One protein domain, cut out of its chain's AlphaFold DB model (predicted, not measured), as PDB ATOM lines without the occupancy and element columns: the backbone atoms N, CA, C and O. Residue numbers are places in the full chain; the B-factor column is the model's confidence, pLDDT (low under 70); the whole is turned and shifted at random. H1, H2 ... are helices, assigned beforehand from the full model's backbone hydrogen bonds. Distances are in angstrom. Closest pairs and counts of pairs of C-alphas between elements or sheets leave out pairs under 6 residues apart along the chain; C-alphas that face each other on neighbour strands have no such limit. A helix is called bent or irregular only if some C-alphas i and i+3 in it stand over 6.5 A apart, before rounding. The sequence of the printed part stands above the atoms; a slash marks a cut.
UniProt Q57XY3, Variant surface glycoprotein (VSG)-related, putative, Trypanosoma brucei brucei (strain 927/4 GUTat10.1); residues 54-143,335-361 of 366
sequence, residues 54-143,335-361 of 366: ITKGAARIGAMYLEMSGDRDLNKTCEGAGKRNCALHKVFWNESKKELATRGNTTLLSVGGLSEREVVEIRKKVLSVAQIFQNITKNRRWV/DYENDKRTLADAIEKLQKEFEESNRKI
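AT A GLANCE: This is residues 54 to 143 and 335 to 361 of the 366 residues of the protein "Variant surface glycoprotein (VSG)-related, putative" of Trypanosoma brucei brucei (strain 927/4 GUTat10.1) (UniProt Q57XY3). Two long helices, H4 and H5, lie side by side and run opposite ways; the kinked H1 packs across this pair, H3 crosses both H1 and H4, and the short H2 sits far from the middle, near residues 85 to 89 of H3. The printed part has 117 residues with five named helices, H1 to H5 in chain order, and no named strand: all helix, with mostly crossed packing. It is compact, with a radius of gyration of the C-alphas of 14.0 A and spans of 40 by 30 by 28 A.

HOW THE PARTS SIT: Start at H5, residues 336 to 361: it touches H4, residues 116 to 139, at a shallow tilt of 22 degrees, opposite ways, closest at C-alphas 132 and 343, 6.2 A. H1, residues 54 to 73, touches H5 with residues 54 to 61 alone, closest at C-alphas 58 and 347, 6.3 A. H1 touches H4, closest at C-alphas 62 and 126, 6.7 A. H3, residues 83 to 103, touches H1, about perpendicular at 85 degrees, closest at C-alphas 59 and 96, 4.2 A. H3 touches H4, closest at C-alphas 92 and 130, 5.9 A. H2, residues 75 to 78, touches H3, closest at C-alphas 78 and 86, 4.9 A. H3 and H5 are apart. Every O i to N i+4 pair is within hydrogen-bond range in H5, but 13 of 16 in H1, 14 of 17 in H3 and 19 of 20 in H4; H2 is too short for one.

IN THESE COORDINATES: Find C-alpha 336 at (29.872, -5.679, 30.975); H5 runs 37.3 A to C-alpha 361 at (55.982, -1.585, 4.588). H4 spans 35.1 A, H3 30.6 A, H2 6.5 A. H1 spans 23.4 A from C-alpha 54 at (33.123, -5.521, 19.697), with a kink of 85 degrees near residue 67; it is irregular, C-alphas 68 and 71 being 9.4 A apart.

THE WHOLE: C-alphas 83 and 360, the two farthest apart, are 40.7 A apart. Residues 144 to 334 are not printed, and C-alphas 143 and 335 are 13.4 A apart across this cut. The link from H3 to H4 is long. Confidence is under 70 at residues 72 to 75, 77, 79 to 81 and 105 to 113.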
ATOM      1  N   ILE A  54      31.907  -5.305  18.900       93.14
ATOM      2  CA  ILE A  54      33.123  -5.521  19.697       93.14
ATOM      3  C   ILE A  54      33.720  -6.916  19.459       93.14
ATOM      4  O   ILE A  54      34.940  -7.070  19.360       93.14
ATOM      5  N   THR A  55      32.875  -7.946  19.327       93.36
ATOM      6  CA  THR A  55      33.349  -9.314  19.076       93.36
ATOM      7  C   THR A  55      33.919  -9.474  17.675       93.36
ATOM      8  O   THR A  55      34.961 -10.111  17.520       93.36
ATOM      9  N   LYS A  56      33.305  -8.839  16.673       93.76
ATOM     10  CA  LYS A  56      33.834  -8.780  15.308       93.76
ATOM     11  C   LYS A  56      35.172  -8.040  15.248       93.76
ATOM     12  O   LYS A  56      36.100  -8.517  14.599       93.76
ATOM     13  N   GLY A  57      35.310  -6.927  15.972       94.27
ATOM     14  CA  GLY A  57      36.576  -6.202  16.109       94.27
ATOM     15  C   GLY A  57      37.687  -7.068  16.715       94.27
ATOM     16  O   GLY A  57      38.775  -7.169  16.148       94.27
ATOM     17  N   ALA A  58      37.396  -7.772  17.813       94.95
ATOM     18  CA  ALA A  58      38.342  -8.699  18.438       94.95
ATOM     19  C   ALA A  58      38.736  -9.846  17.489       94.95
ATOM     20  O   ALA A  58      39.922 -10.149  17.335       94.95
ATOM     21  N   ALA A  59      37.755 -10.455  16.813       93.61
ATOM     22  CA  ALA A  59      37.993 -11.520  15.845       93.61
ATOM     23  C   ALA A  59      38.904 -11.048  14.703       93.61
ATOM     24  O   ALA A  59      39.843 -11.764  14.349       93.61
ATOM     25  N   ARG A  60      38.691  -9.823  14.200       92.60
ATOM     26  CA  ARG A  60      39.517  -9.183  13.166       92.60
ATOM     27  C   ARG A  60      40.966  -8.990  13.607       92.60
ATOM     28  O   ARG A  60      41.860  -9.296  12.825       92.60
ATOM     29  N   ILE A  61      41.214  -8.546  14.841       91.73
ATOM     30  CA  ILE A  61      42.575  -8.440  15.399       91.73
ATOM     31  C   ILE A  61      43.269  -9.806  15.430       91.73
ATOM     32  O   ILE A  61      44.427  -9.928  15.031       91.73
ATOM     33  N   GLY A  62      42.564 -10.856  15.857       91.28
ATOM     34  CA  GLY A  62      43.133 -12.201  15.814       91.28
ATOM     35  C   GLY A  62      43.360 -12.695  14.380       91.28
ATOM     36  O   GLY A  62      44.393 -13.297  14.123       91.28
ATOM     37  N   ALA A  63      42.470 -12.390  13.429       90.13
ATOM     38  CA  ALA A  63      42.650 -12.742  12.017       90.13
ATOM     39  C   ALA A  63      43.896 -12.071  11.409       90.13
ATOM     40  O   ALA A  63      44.693 -12.751  10.769       90.13
ATOM     41  N   MET A  64      44.119 -10.780  11.694       87.03
ATOM     42  CA  MET A  64      45.347 -10.055  11.327       87.03
ATOM     43  C   MET A  64      46.598 -10.781  11.844       87.03
ATOM     44  O   MET A  64      47.546 -11.026  11.101       87.03
ATOM     45  N   TYR A  65      46.590 -11.190  13.114       86.75
ATOM     46  CA  TYR A  65      47.708 -11.928  13.698       86.75
ATOM     47  C   TYR A  65      47.932 -13.305  13.047       86.75
ATOM     48  O   TYR A  65      49.081 -13.711  12.860       86.75
ATOM     49  N   LEU A  66      46.857 -14.011  12.680       86.97
ATOM     50  CA  LEU A  66      46.936 -15.317  12.014       86.97
ATOM     51  C   LEU A  66      47.486 -15.232  10.595       86.97
ATOM     52  O   LEU A  66      48.270 -16.097  10.213       86.97
ATOM     53  N   GLU A  67      47.146 -14.191   9.839       84.41
ATOM     54  CA  GLU A  67      47.786 -13.946   8.542       84.41
ATOM     55  C   GLU A  67      49.291 -13.708   8.687       84.41
ATOM     56  O   GLU A  67      50.076 -14.158   7.856       84.41
ATOM     57  N   MET A  68      49.697 -13.035   9.767       79.93
ATOM     58  CA  MET A  68      51.094 -12.710  10.041       79.93
ATOM     59  C   MET A  68      51.927 -13.914  10.495       79.93
ATOM     60  O   MET A  68      53.029 -14.134  10.000       79.93
ATOM     61  N   SER A  69      51.419 -14.682  11.458       78.49
ATOM     62  CA  SER A  69      52.211 -15.698  12.173       78.49
ATOM     63  C   SER A  69      51.858 -17.137  11.770       78.49
ATOM     64  O   SER A  69      52.577 -18.088  12.111       78.49
ATOM     65  N   GLY A  70      50.748 -17.316  11.050       77.40
ATOM     66  CA  GLY A  70      50.087 -18.602  10.866       77.40
ATOM     67  C   GLY A  70      49.498 -19.154  12.170       77.40
ATOM     68  O   GLY A  70      49.482 -18.508  13.217       77.40
ATOM     69  N   ASP A  71      49.070 -20.415  12.126       74.50
ATOM     70  CA  ASP A  71      48.452 -21.107  13.268       74.50
ATOM     71  C   ASP A  71      49.469 -21.646  14.301       74.50
ATOM     72  O   ASP A  71      49.084 -22.270  15.291       74.50
ATOM     73  N   ARG A  72      50.778 -21.435  14.091       66.26
ATOM     74  CA  ARG A  72      51.854 -22.086  14.872       66.26
ATOM     75  C   ARG A  72      51.782 -21.786  16.369       66.26
ATOM     76  O   ARG A  72      51.983 -22.684  17.184       66.26
ATOM     77  N   ASP A  73      51.454 -20.550  16.731       63.22
ATOM     78  CA  ASP A  73      51.347 -20.126  18.130       63.22
ATOM     79  C   ASP A  73      49.988 -20.455  18.770       63.22
ATOM     80  O   ASP A  73      49.863 -20.483  19.997       63.22
ATOM     81  N   LEU A  74      48.973 -20.790  17.966       67.50
ATOM     82  CA  LEU A  74      47.653 -21.158  18.480       67.50
ATOM     83  C   LEU A  74      47.686 -22.448  19.284       67.50
ATOM     84  O   LEU A  74      47.079 -22.529  20.352       67.50
ATOM     85  N   ASN A  75      48.415 -23.447  18.788       65.42
ATOM     86  CA  ASN A  75      48.499 -24.752  19.439       65.42
ATOM     87  C   ASN A  75      49.150 -24.653  20.826       65.42
ATOM     88  O   ASN A  75      48.741 -25.367  21.741       65.42
ATOM     89  N   LYS A  76      50.070 -23.696  21.005       70.09
ATOM     90  CA  LYS A  76      50.730 -23.418  22.286       70.09
ATOM     91  C   LYS A  76      49.846 -22.673  23.282       70.09
ATOM     92  O   LYS A  76      50.104 -22.708  24.476       70.09
ATOM     93  N   THR A  77      48.764 -22.029  22.829       68.45
ATOM     94  CA  THR A  77      47.873 -21.251  23.716       68.45
ATOM     95  C   THR A  77      47.252 -22.115  24.827       68.45
ATOM     96  O   THR A  77      46.848 -21.606  25.867       68.45
ATOM     97  N   CYS A  78      47.173 -23.432  24.626       71.34
ATOM     98  CA  CYS A  78      46.656 -24.364  25.625       71.34
ATOM     99  C   CYS A  78      47.731 -24.986  26.535       71.34
ATOM    100  O   CYS A  78      47.373 -25.783  27.403       71.34
ATOM    101  N   GLU A  79      49.015 -24.663  26.363       69.91
ATOM    102  CA  GLU A  79      50.094 -25.194  27.204       69.91
ATOM    103  C   GLU A  79      49.908 -24.742  28.661       69.91
ATOM    104  O   GLU A  79      49.698 -23.567  28.950       69.91
ATOM    105  N   GLY A  80      49.899 -25.698  29.596       69.09
ATOM    106  CA  GLY A  80      49.662 -25.442  31.024       69.09
ATOM    107  C   GLY A  80      48.210 -25.113  31.408       69.09
ATOM    108  O   GLY A  80      47.880 -25.087  32.594       69.09
ATOM    109  N   ALA A  81      47.304 -24.912  30.447       69.41
ATOM    110  CA  ALA A  81      45.898 -24.646  30.724       69.41
ATOM    111  C   ALA A  81      45.105 -25.952  30.900       69.41
ATOM    112  O   ALA A  81      45.077 -26.814  30.022       69.41
ATOM    113  N   GLY A  82      44.351 -26.077  31.998       74.12
ATOM    114  CA  GLY A  82      43.389 -27.174  32.149       74.12
ATOM    115  C   GLY A  82      42.351 -27.198  31.012       74.12
ATOM    116  O   GLY A  82      42.036 -26.160  30.423       74.12
ATOM    117  N   LYS A  83      41.755 -28.368  30.733       78.35
ATOM    118  CA  LYS A  83      40.812 -28.604  29.610       78.35
ATOM    119  C   LYS A  83      39.747 -27.509  29.447       78.35
ATOM    120  O   LYS A  83      39.467 -27.075  28.332       78.35
ATOM    121  N   ARG A  84      39.174 -27.033  30.561       73.54
ATOM    122  CA  ARG A  84      38.158 -25.965  30.575       73.54
ATOM    123  C   ARG A  84      38.717 -24.603  30.155       73.54
ATOM    124  O   ARG A  84      38.062 -23.898  29.396       73.54
ATOM    125  N   ASN A  85      39.913 -24.248  30.621       71.58
ATOM    126  CA  ASN A  85      40.563 -22.992  30.253       71.58
ATOM    127  C   ASN A  85      41.000 -23.031  28.787       71.58
ATOM    128  O   ASN A  85      40.713 -22.083  28.065       71.58
ATOM    129  N   CYS A  86      41.568 -24.142  28.308       81.88
ATOM    130  CA  CYS A  86      41.900 -24.308  26.890       81.88
ATOM    131  C   CYS A  86      40.659 -24.171  25.985       81.88
ATOM    132  O   CYS A  86      40.709 -23.483  24.968       81.88
ATOM    133  N   ALA A  87      39.515 -24.758  26.365       80.19
ATOM    134  CA  ALA A  87      38.272 -24.604  25.605       80.19
ATOM    135  C   ALA A  87      37.820 -23.136  25.497       80.19
ATOM    136  O   ALA A  87      37.371 -22.722  24.432       80.19
ATOM    137  N   LEU A  88      37.976 -22.346  26.565       73.22
ATOM    138  CA  LEU A  88      37.699 -20.906  26.546       73.22
ATOM    139  C   LEU A  88      38.694 -20.148  25.659       73.22
ATOM    140  O   LEU A  88      38.271 -19.324  24.853       73.22
ATOM    141  N   HIS A  89      39.986 -20.479  25.735       76.71
ATOM    142  CA  HIS A  89      41.009 -19.861  24.886       76.71
ATOM    143  C   HIS A  89      40.747 -20.090  23.398       76.71
ATOM    144  O   HIS A  89      40.946 -19.194  22.578       76.71
ATOM    145  N   LYS A  90      40.220 -21.266  23.046       87.05
ATOM    146  CA  LYS A  90      39.849 -21.592  21.668       87.05
ATOM    147  C   LYS A  90      38.690 -20.755  21.130       87.05
ATOM    148  O   LYS A  90      38.585 -20.647  19.916       87.05
ATOM    149  N   VAL A  91      37.839 -20.156  21.969       89.86
ATOM    150  CA  VAL A  91      36.697 -19.356  21.487       89.86
ATOM    151  C   VAL A  91      37.179 -18.169  20.660       89.86
ATOM    152  O   VAL A  91      36.757 -18.032  19.518       89.86
ATOM    153  N   PHE A  92      38.091 -17.358  21.205       91.56
ATOM    154  CA  PHE A  92      38.647 -16.197  20.503       91.56
ATOM    155  C   PHE A  92      39.246 -16.602  19.151       91.56
ATOM    156  O   PHE A  92      38.866 -16.075  18.110       91.56
ATOM    157  N   TRP A  93      40.107 -17.620  19.158       90.19
ATOM    158  CA  TRP A  93      40.778 -18.083  17.949       90.19
ATOM    159  C   TRP A  93      39.834 -18.714  16.926       90.19
ATOM    160  O   TRP A  93      40.043 -18.556  15.728       90.19
ATOM    161  N   ASN A  94      38.773 -19.391  17.366       91.36
ATOM    162  CA  ASN A  94      37.750 -19.908  16.464       91.36
ATOM    163  C   ASN A  94      36.992 -18.771  15.768       91.36
ATOM    164  O   ASN A  94      36.740 -18.872  14.569       91.36
ATOM    165  N   GLU A  95      36.653 -17.693  16.481       92.03
ATOM    166  CA  GLU A  95      36.030 -16.513  15.866       92.03
ATOM    167  C   GLU A  95      36.993 -15.810  14.897       92.03
ATOM    168  O   GLU A  95      36.596 -15.466  13.786       92.03
ATOM    169  N   SER A  96      38.280 -15.703  15.237       92.02
ATOM    170  CA  SER A  96      39.303 -15.168  14.327       92.02
ATOM    171  C   SER A  96      39.488 -16.001  13.060       92.02
ATOM    172  O   SER A  96      39.611 -15.438  11.977       92.02
ATOM    173  N   LYS A  97      39.460 -17.338  13.155       91.13
ATOM    174  CA  LYS A  97      39.525 -18.216  11.974       91.13
ATOM    175  C   LYS A  97      38.298 -18.073  11.076       91.13
ATOM    176  O   LYS A  97      38.440 -18.104   9.858       91.13
ATOM    177  N   LYS A  98      37.101 -17.902  11.650       91.99
ATOM    178  CA  LYS A  98      35.879 -17.628  10.874       91.99
ATOM    179  C   LYS A  98      35.958 -16.284  10.151       91.99
ATOM    180  O   LYS A  98      35.604 -16.209   8.977       91.99
ATOM    181  N   GLU A  99      36.436 -15.245  10.833       91.20
ATOM    182  CA  GLU A  99      36.638 -13.920  10.235       91.20
ATOM    183  C   GLU A  99      37.660 -13.982   9.092       91.20
ATOM    184  O   GLU A  99      37.394 -13.466   8.008       91.20
ATOM    185  N   LEU A 100      38.779 -14.685   9.293       87.94
ATOM    186  CA  LEU A 100      39.781 -14.916   8.250       87.94
ATOM    187  C   LEU A 100      39.184 -15.660   7.043       87.94
ATOM    188  O   LEU A 100      39.336 -15.223   5.908       87.94
ATOM    189  N   ALA A 101      38.433 -16.739   7.281       88.65
ATOM    190  CA  ALA A 101      37.791 -17.511   6.215       88.65
ATOM    191  C   ALA A 101      36.755 -16.695   5.418       88.65
ATOM    192  O   ALA A 101      36.620 -16.883   4.211       88.65
ATOM    193  N   THR A 102      36.045 -15.766   6.067       87.36
ATOM    194  CA  THR A 102      35.035 -14.908   5.418       87.36
ATOM    195  C   THR A 102      35.666 -13.917   4.428       87.36
ATOM    196  O   THR A 102      34.992 -13.444   3.516       87.36
ATOM    197  N   ARG A 103      36.962 -13.616   4.571       77.18
ATOM    198  CA  ARG A 103      37.696 -12.660   3.723       77.18
ATOM    199  C   ARG A 103      38.247 -13.261   2.432       77.18
ATOM    200  O   ARG A 103      38.600 -12.514   1.522       77.18
ATOM    201  N   GLY A 104      38.326 -14.587   2.328       72.48
ATOM    202  CA  GLY A 104      38.941 -15.245   1.175       72.48
ATOM    203  C   GLY A 104      40.405 -14.824   0.998       72.48
ATOM    204  O   GLY A 104      41.202 -14.969   1.917       72.48
ATOM    205  N   ASN A 105      40.754 -14.289  -0.176       69.62
ATOM    206  CA  ASN A 105      42.132 -13.921  -0.531       69.62
ATOM    207  C   ASN A 105      42.511 -12.469  -0.181       69.62
ATOM    208  O   ASN A 105      43.592 -12.015  -0.554       69.62
ATOM    209  N   THR A 106      41.636 -11.700   0.473       69.75
ATOM    210  CA  THR A 106      41.933 -10.302   0.817       69.75
ATOM    211  C   THR A 106      42.879 -10.225   2.016       69.75
ATOM    212  O   THR A 106      42.439 -10.383   3.152       69.75
ATOM    213  N   THR A 107      44.158  -9.934   1.765       66.14
ATOM    214  CA  THR A 107      45.180  -9.770   2.810       66.14
ATOM    215  C   THR A 107      44.910  -8.534   3.676       66.14
ATOM    216  O   THR A 107      44.724  -7.428   3.166       66.14
ATOM    217  N   LEU A 108      44.924  -8.700   4.998       60.40
ATOM    218  CA  LEU A 108      44.875  -7.624   5.990       60.40
ATOM    219  C   LEU A 108      46.223  -6.923   6.178       60.40
ATOM    220  O   LEU A 108      46.258  -5.741   6.532       60.40
ATOM    221  N   LEU A 109      47.323  -7.654   5.994       60.43
ATOM    222  CA  LEU A 109      48.670  -7.173   6.290       60.43
ATOM    223  C   LEU A 109      49.667  -7.539   5.191       60.43
ATOM    224  O   LEU A 109      49.781  -8.692   4.783       60.43
ATOM    225  N   SER A 110      50.481  -6.570   4.771       58.50
ATOM    226  CA  SER A 110      51.724  -6.874   4.058       58.50
ATOM    227  C   SER A 110      52.748  -7.356   5.084       58.50
ATOM    228  O   SER A 110      53.518  -6.566   5.597       58.50
ATOM    229  N   VAL A 111      52.748  -8.641   5.431       55.93
ATOM    230  CA  VAL A 111      53.530  -9.173   6.568       55.93
ATOM    231  C   VAL A 111      55.053  -9.102   6.365       55.93
ATOM    232  O   VAL A 111      55.811  -9.083   7.332       55.93
ATOM    233  N   GLY A 112      55.520  -9.034   5.118       58.09
ATOM    234  CA  GLY A 112      56.927  -9.225   4.741       58.09
ATOM    235  C   GLY A 112      57.945  -8.161   5.183       58.09
ATOM    236  O   GLY A 112      58.991  -8.081   4.555       58.09
ATOM    237  N   GLY A 113      57.677  -7.338   6.202       67.29
ATOM    238  CA  GLY A 113      58.596  -6.272   6.629       67.29
ATOM    239  C   GLY A 113      58.649  -5.974   8.128       67.29
ATOM    240  O   GLY A 113      59.247  -4.972   8.507       67.29
ATOM    241  N   LEU A 114      58.036  -6.799   8.983       74.18
ATOM    242  CA  LEU A 114      58.134  -6.623  10.436       74.18
ATOM    243  C   LEU A 114      59.395  -7.278  10.996       74.18
ATOM    244  O   LEU A 114      59.734  -8.405  10.641       74.18
ATOM    245  N   SER A 115      60.062  -6.586  11.919       80.27
ATOM    246  CA  SER A 115      61.141  -7.175  12.707       80.27
ATOM    247  C   SER A 115      60.598  -8.220  13.689       80.27
ATOM    248  O   SER A 115      59.477  -8.106  14.186       80.27
ATOM    249  N   GLU A 116      61.426  -9.203  14.053       81.79
ATOM    250  CA  GLU A 116      61.074 -10.213  15.066       81.79
ATOM    251  C   GLU A 116      60.602  -9.565  16.384       81.79
ATOM    252  O   GLU A 116      59.643 -10.010  17.015       81.79
ATOM    253  N   ARG A 117      61.222  -8.442  16.774       85.75
ATOM    254  CA  ARG A 117      60.837  -7.681  17.971       85.75
ATOM    255  C   ARG A 117      59.424  -7.102  17.865       85.75
ATOM    256  O   ARG A 117      58.687  -7.137  18.849       85.75
ATOM    257  N   GLU A 118      59.042  -6.575  16.703       83.98
ATOM    258  CA  GLU A 118      57.686  -6.058  16.468       83.98
ATOM    259  C   GLU A 118      56.651  -7.187  16.506       83.98
ATOM    260  O   GLU A 118      55.614  -7.040  17.155       83.98
ATOM    261  N   VAL A 119      56.957  -8.343  15.905       82.14
ATOM    262  CA  VAL A 119      56.085  -9.530  15.940       82.14
ATOM    263  C   VAL A 119      55.846 -10.000  17.381       82.14
ATOM    264  O   VAL A 119      54.702 -10.266  17.763       82.14
ATOM    265  N   VAL A 120      56.893 -10.045  18.213       84.61
ATOM    266  CA  VAL A 120      56.788 -10.420  19.636       84.61
ATOM    267  C   VAL A 120      55.921  -9.436  20.432       84.61
ATOM    268  O   VAL A 120      55.116  -9.863  21.266       84.61
ATOM    269  N   GLU A 121      56.040  -8.130  20.194       87.85
ATOM    270  CA  GLU A 121      55.228  -7.123  20.892       87.85
ATOM    271  C   GLU A 121      53.757  -7.141  20.452       87.85
ATOM    272  O   GLU A 121      52.861  -7.113  21.302       87.85
ATOM    273  N   ILE A 122      53.490  -7.277  19.148       87.31
ATOM    274  CA  ILE A 122      52.129  -7.464  18.622       87.31
ATOM    275  C   ILE A 122      51.503  -8.716  19.242       87.31
ATOM    276  O   ILE A 122      50.375  -8.665  19.736       87.31
ATOM    277  N   ARG A 123      52.248  -9.826  19.303       85.24
ATOM    278  CA  ARG A 123      51.788 -11.075  19.925       85.24
ATOM    279  C   ARG A 123      51.330 -10.864  21.369       85.24
ATOM    280  O   ARG A 123      50.238 -11.304  21.721       85.24
ATOM    281  N   LYS A 124      52.129 -10.196  22.212       86.76
ATOM    282  CA  LYS A 124      51.762  -9.939  23.621       86.76
ATOM    283  C   LYS A 124      50.437  -9.179  23.731       86.76
ATOM    284  O   LYS A 124      49.589  -9.524  24.554       86.76
ATOM    285  N   LYS A 125      50.234  -8.171  22.882       90.32
ATOM    286  CA  LYS A 125      49.013  -7.356  22.868       90.32
ATOM    287  C   LYS A 125      47.802  -8.138  22.351       90.32
ATOM    288  O   LYS A 125      46.736  -8.055  22.956       90.32
ATOM    289  N   VAL A 126      47.962  -8.948  21.302       90.18
ATOM    290  CA  VAL A 126      46.896  -9.831  20.791       90.18
ATOM    291  C   VAL A 126      46.473 -10.847  21.853       90.18
ATOM    292  O   VAL A 126      45.279 -11.062  22.052       90.18
ATOM    293  N   LEU A 127      47.424 -11.423  22.596       87.20
ATOM    294  CA  LEU A 127      47.117 -12.320  23.716       87.20
ATOM    295  C   LEU A 127      46.356 -11.604  24.845       87.20
ATOM    296  O   LEU A 127      45.439 -12.190  25.418       87.20
ATOM    297  N   SER A 128      46.666 -10.332  25.115       88.52
ATOM    298  CA  SER A 128      45.895  -9.505  26.053       88.52
ATOM    299  C   SER A 128      44.445  -9.302  25.585       88.52
ATOM    300  O   SER A 128      43.509  -9.544  26.350       88.52
ATOM    301  N   VAL A 129      44.226  -8.972  24.303       92.22
ATOM    302  CA  VAL A 129      42.872  -8.893  23.713       92.22
ATOM    303  C   VAL A 129      42.136 -10.224  23.822       92.22
ATOM    304  O   VAL A 129      40.978 -10.252  24.246       92.22
ATOM    305  N   ALA A 130      42.804 -11.334  23.499       90.59
ATOM    306  CA  ALA A 130      42.233 -12.669  23.620       90.59
ATOM    307  C   ALA A 130      41.785 -12.954  25.062       90.59
ATOM    308  O   ALA A 130      40.688 -13.472  25.272       90.59
ATOM    309  N   GLN A 131      42.588 -12.576  26.058       87.39
ATOM    310  CA  GLN A 131      42.265 -12.756  27.472       87.39
ATOM    311  C   GLN A 131      41.060 -11.907  27.911       87.39
ATOM    312  O   GLN A 131      40.164 -12.425  28.583       87.39
ATOM    313  N   ILE A 132      40.983 -10.636  27.500       90.53
ATOM    314  CA  ILE A 132      39.833  -9.765  27.800       90.53
ATOM    315  C   ILE A 132      38.556 -10.332  27.158       90.53
ATOM    316  O   ILE A 132      37.534 -10.496  27.829       90.53
ATOM    317  N   PHE A 133      38.622 -10.715  25.880       92.03
ATOM    318  CA  PHE A 133      37.511 -11.337  25.157       92.03
ATOM    319  C   PHE A 133      37.027 -12.627  25.838       92.03
ATOM    320  O   PHE A 133      35.825 -12.873  25.978       92.03
ATOM    321  N   GLN A 134      37.957 -13.461  26.302       88.67
ATOM    322  CA  GLN A 134      37.635 -14.683  27.036       88.67
ATOM    323  C   GLN A 134      36.968 -14.391  28.377       88.67
ATOM    324  O   GLN A 134      35.999 -15.062  28.723       88.67
ATOM    325  N   ASN A 135      37.440 -13.391  29.122       87.10
ATOM    326  CA  ASN A 135      36.816 -12.990  30.384       87.10
ATOM    327  C   ASN A 135      35.364 -12.546  30.171       87.10
ATOM    328  O   ASN A 135      34.474 -12.987  30.902       87.10
ATOM    329  N   ILE A 136      35.106 -11.770  29.111       89.40
ATOM    330  CA  ILE A 136      33.749 -11.374  28.722       89.40
ATOM    331  C   ILE A 136      32.898 -12.608  28.410       89.40
ATOM    332  O   ILE A 136      31.834 -12.798  28.996       89.40
ATOM    333  N   THR A 137      33.364 -13.480  27.517       89.18
ATOM    334  CA  THR A 137      32.555 -14.593  26.987       89.18
ATOM    335  C   THR A 137      32.398 -15.772  27.952       89.18
ATOM    336  O   THR A 137      31.390 -16.483  27.895       89.18
ATOM    337  N   LYS A 138      33.339 -15.965  28.883       85.05
ATOM    338  CA  LYS A 138      33.274 -16.980  29.947       85.05
ATOM    339  C   LYS A 138      32.070 -16.760  30.858       85.05
ATOM    340  O   LYS A 138      31.354 -17.719  31.161       85.05
ATOM    341  N   ASN A 139      31.864 -15.514  31.282       80.12
ATOM    342  CA  ASN A 139      30.804 -15.146  32.218       80.12
ATOM    343  C   ASN A 139      29.513 -14.755  31.481       80.12
ATOM    344  O   ASN A 139      28.419 -15.026  31.965       80.12
ATOM    345  N   ARG A 140      29.624 -14.215  30.259       87.32
ATOM    346  CA  ARG A 140      28.504 -13.637  29.505       87.32
ATOM    347  C   ARG A 140      28.323 -14.345  28.167       87.32
ATOM    348  O   ARG A 140      28.563 -13.795  27.096       87.32
ATOM    349  N   ARG A 141      27.863 -15.600  28.224       86.11
ATOM    350  CA  ARG A 141      27.656 -16.444  27.026       86.11
ATOM    351  C   ARG A 141      26.702 -15.826  26.001       86.11
ATOM    352  O   ARG A 141      26.772 -16.183  24.828       86.11
ATOM    353  N   TRP A 142      25.818 -14.926  26.432       90.74
ATOM    354  CA  TRP A 142      24.892 -14.215  25.554       90.74
ATOM    355  C   TRP A 142      25.616 -13.375  24.494       90.74
ATOM    356  O   TRP A 142      25.084 -13.240  23.396       90.74
ATOM    357  N   VAL A 143      26.842 -12.904  24.764       91.47
ATOM    358  CA  VAL A 143      27.665 -12.131  23.818       91.47
ATOM    359  C   VAL A 143      27.902 -12.916  22.522       91.47
ATOM    360  O   VAL A 143      27.691 -12.390  21.435       91.47
ATOM    361  N   ASP A 335      29.312  -5.145  35.202       73.54
ATOM    362  CA  ASP A 335      30.685  -4.986  34.701       73.54
ATOM    363  C   ASP A 335      30.864  -5.177  33.180       73.54
ATOM    364  O   ASP A 335      31.955  -4.944  32.662       73.54
ATOM    365  N   TYR A 336      29.804  -5.522  32.431       82.70
ATOM    366  CA  TYR A 336      29.872  -5.679  30.975       82.70
ATOM    367  C   TYR A 336      30.317  -4.386  30.297       82.70
ATOM    368  O   TYR A 336      31.159  -4.425  29.408       82.70
ATOM    369  N   GLU A 337      29.799  -3.238  30.740       85.70
ATOM    370  CA  GLU A 337      30.174  -1.938  30.176       85.70
ATOM    371  C   GLU A 337      31.660  -1.627  30.365       85.70
ATOM    372  O   GLU A 337      32.301  -1.126  29.441       85.70
ATOM    373  N   ASN A 338      32.224  -1.963  31.530       89.55
ATOM    374  CA  ASN A 338      33.636  -1.728  31.794       89.55
ATOM    375  C   ASN A 338      34.519  -2.673  30.972       89.55
ATOM    376  O   ASN A 338      35.424  -2.205  30.288       89.55
ATOM    377  N   ASP A 339      34.209  -3.974  30.967       88.21
ATOM    378  CA  ASP A 339      34.971  -4.957  30.192       88.21
ATOM    379  C   ASP A 339      34.886  -4.677  28.682       88.21
ATOM    380  O   ASP A 339      35.888  -4.764  27.973       88.21
ATOM    381  N   LYS A 340      33.698  -4.296  28.186       91.11
ATOM    382  CA  LYS A 340      33.475  -3.883  26.793       91.11
ATOM    383  C   LYS A 340      34.346  -2.681  26.435       91.11
ATOM    384  O   LYS A 340      34.975  -2.704  25.383       91.11
ATOM    385  N   ARG A 341      34.400  -1.653  27.292       93.45
ATOM    386  CA  ARG A 341      35.250  -0.472  27.074       93.45
ATOM    387  C   ARG A 341      36.729  -0.854  27.038       93.45
ATOM    388  O   ARG A 341      37.410  -0.517  26.082       93.45
ATOM    389  N   THR A 342      37.199  -1.636  28.011       93.75
ATOM    390  CA  THR A 342      38.589  -2.115  28.040       93.75
ATOM    391  C   THR A 342      38.948  -2.920  26.788       93.75
ATOM    392  O   THR A 342      40.040  -2.760  26.246       93.75
ATOM    393  N   LEU A 343      38.034  -3.766  26.301       93.95
ATOM    394  CA  LEU A 343      38.232  -4.491  25.048       93.95
ATOM    395  C   LEU A 343      38.277  -3.541  23.841       93.95
ATOM    396  O   LEU A 343      39.118  -3.729  22.966       93.95
ATOM    397  N   ALA A 344      37.404  -2.532  23.798       95.81
ATOM    398  CA  ALA A 344      37.333  -1.568  22.698       95.81
ATOM    399  C   ALA A 344      38.636  -0.777  22.572       95.81
ATOM    400  O   ALA A 344      39.219  -0.738  21.490       95.81
ATOM    401  N   ASP A 345      39.137  -0.256  23.692       96.18
ATOM    402  CA  ASP A 345      40.384   0.509  23.749       96.18
ATOM    403  C   ASP A 345      41.582  -0.347  23.295       96.18
ATOM    404  O   ASP A 345      42.457   0.107  22.550       96.18
ATOM    405  N   ALA A 346      41.618  -1.618  23.711       94.42
ATOM    406  CA  ALA A 346      42.669  -2.552  23.322       94.42
ATOM    407  C   ALA A 346      42.625  -2.897  21.822       94.42
ATOM    408  O   ALA A 346      43.679  -2.974  21.184       94.42
ATOM    409  N   ILE A 347      41.424  -3.077  21.254       94.70
ATOM    410  CA  ILE A 347      41.224  -3.289  19.813       94.70
ATOM    411  C   ILE A 347      41.680  -2.059  19.030       94.70
ATOM    412  O   ILE A 347      42.455  -2.205  18.090       94.70
ATOM    413  N   GLU A 348      41.241  -0.859  19.419       94.59
ATOM    414  CA  GLU A 348      41.578   0.381  18.715       94.59
ATOM    415  C   GLU A 348      43.094   0.609  18.684       94.59
ATOM    416  O   GLU A 348      43.664   0.897  17.629       94.59
ATOM    417  N   LYS A 349      43.768   0.421  19.825       93.10
ATOM    418  CA  LYS A 349      45.225   0.559  19.919       93.10
ATOM    419  C   LYS A 349      45.950  -0.407  18.981       93.10
ATOM    420  O   LYS A 349      46.850   0.007  18.257       93.10
ATOM    421  N   LEU A 350      45.555  -1.680  18.977       90.43
ATOM    422  CA  LEU A 350      46.163  -2.683  18.103       90.43
ATOM    423  C   LEU A 350      45.871  -2.435  16.627       90.43
ATOM    424  O   LEU A 350      46.747  -2.646  15.794       90.43
ATOM    425  N   GLN A 351      44.663  -1.981  16.298       89.73
ATOM    426  CA  GLN A 351      44.308  -1.670  14.921       89.73
ATOM    427  C   GLN A 351      45.205  -0.556  14.365       89.73
ATOM    428  O   GLN A 351      45.746  -0.715  13.272       89.73
ATOM    429  N   LYS A 352      45.438   0.515  15.137       89.31
ATOM    430  CA  LYS A 352      46.367   1.592  14.753       89.31
ATOM    431  C   LYS A 352      47.792   1.080  14.547       89.31
ATOM    432  O   LYS A 352      48.429   1.438  13.564       89.31
ATOM    433  N   GLU A 353      48.277   0.200  15.422       85.22
ATOM    434  CA  GLU A 353      49.615  -0.391  15.279       85.22
ATOM    435  C   GLU A 353      49.743  -1.233  14.000       85.22
ATOM    436  O   GLU A 353      50.720  -1.091  13.267       85.22
ATOM    437  N   PHE A 354      48.738  -2.051  13.676       83.76
ATOM    438  CA  PHE A 354      48.715  -2.805  12.419       83.76
ATOM    439  C   PHE A 354      48.676  -1.891  11.183       83.76
ATOM    440  O   PHE A 354      49.357  -2.162  10.191       83.76
ATOM    441  N   GLU A 355      47.913  -0.799  11.232       83.78
ATOM    442  CA  GLU A 355      47.842   0.197  10.155       83.78
ATOM    443  C   GLU A 355      49.178   0.939   9.968       83.78
ATOM    444  O   GLU A 355      49.652   1.096   8.838       83.78
ATOM    445  N   GLU A 356      49.839   1.334  11.058       83.47
ATOM    446  CA  GLU A 356      51.165   1.960  11.024       83.47
ATOM    447  C   GLU A 356      52.231   1.024  10.453       83.47
ATOM    448  O   GLU A 356      53.033   1.441   9.610       83.47
ATOM    449  N   SER A 357      52.221  -0.242  10.873       78.31
ATOM    450  CA  SER A 357      53.082  -1.292  10.332       78.31
ATOM    451  C   SER A 357      52.878  -1.474   8.827       78.31
ATOM    452  O   SER A 357      53.850  -1.469   8.071       78.31
ATOM    453  N   ASN A 358      51.627  -1.539   8.366       75.50
ATOM    454  CA  ASN A 358      51.309  -1.616   6.939       75.50
ATOM    455  C   ASN A 358      51.832  -0.406   6.157       75.50
ATOM    456  O   ASN A 358      52.402  -0.570   5.077       75.50
ATOM    457  N   ARG A 359      51.681   0.806   6.703       77.98
ATOM    458  CA  ARG A 359      52.162   2.033   6.056       77.98
ATOM    459  C   ARG A 359      53.684   2.044   5.901       77.98
ATOM    460  O   ARG A 359      54.175   2.409   4.838       77.98
ATOM    461  N   LYS A 360      54.433   1.620   6.926       76.35
ATOM    462  CA  LYS A 360      55.904   1.516   6.850       76.35
ATOM    463  C   LYS A 360      56.345   0.567   5.736       76.35
ATOM    464  O   LYS A 360      57.271   0.883   4.998       76.35
ATOM    465  N   ILE A 361      55.656  -0.563   5.590       70.15
ATOM    466  CA  ILE A 361      55.982  -1.585   4.588       70.15
ATOM    467  C   ILE A 361      55.604  -1.120   3.177       70.15
ATOM    468  O   ILE A 361      56.359  -1.359   2.239       70.15
TER     469      ILE A 361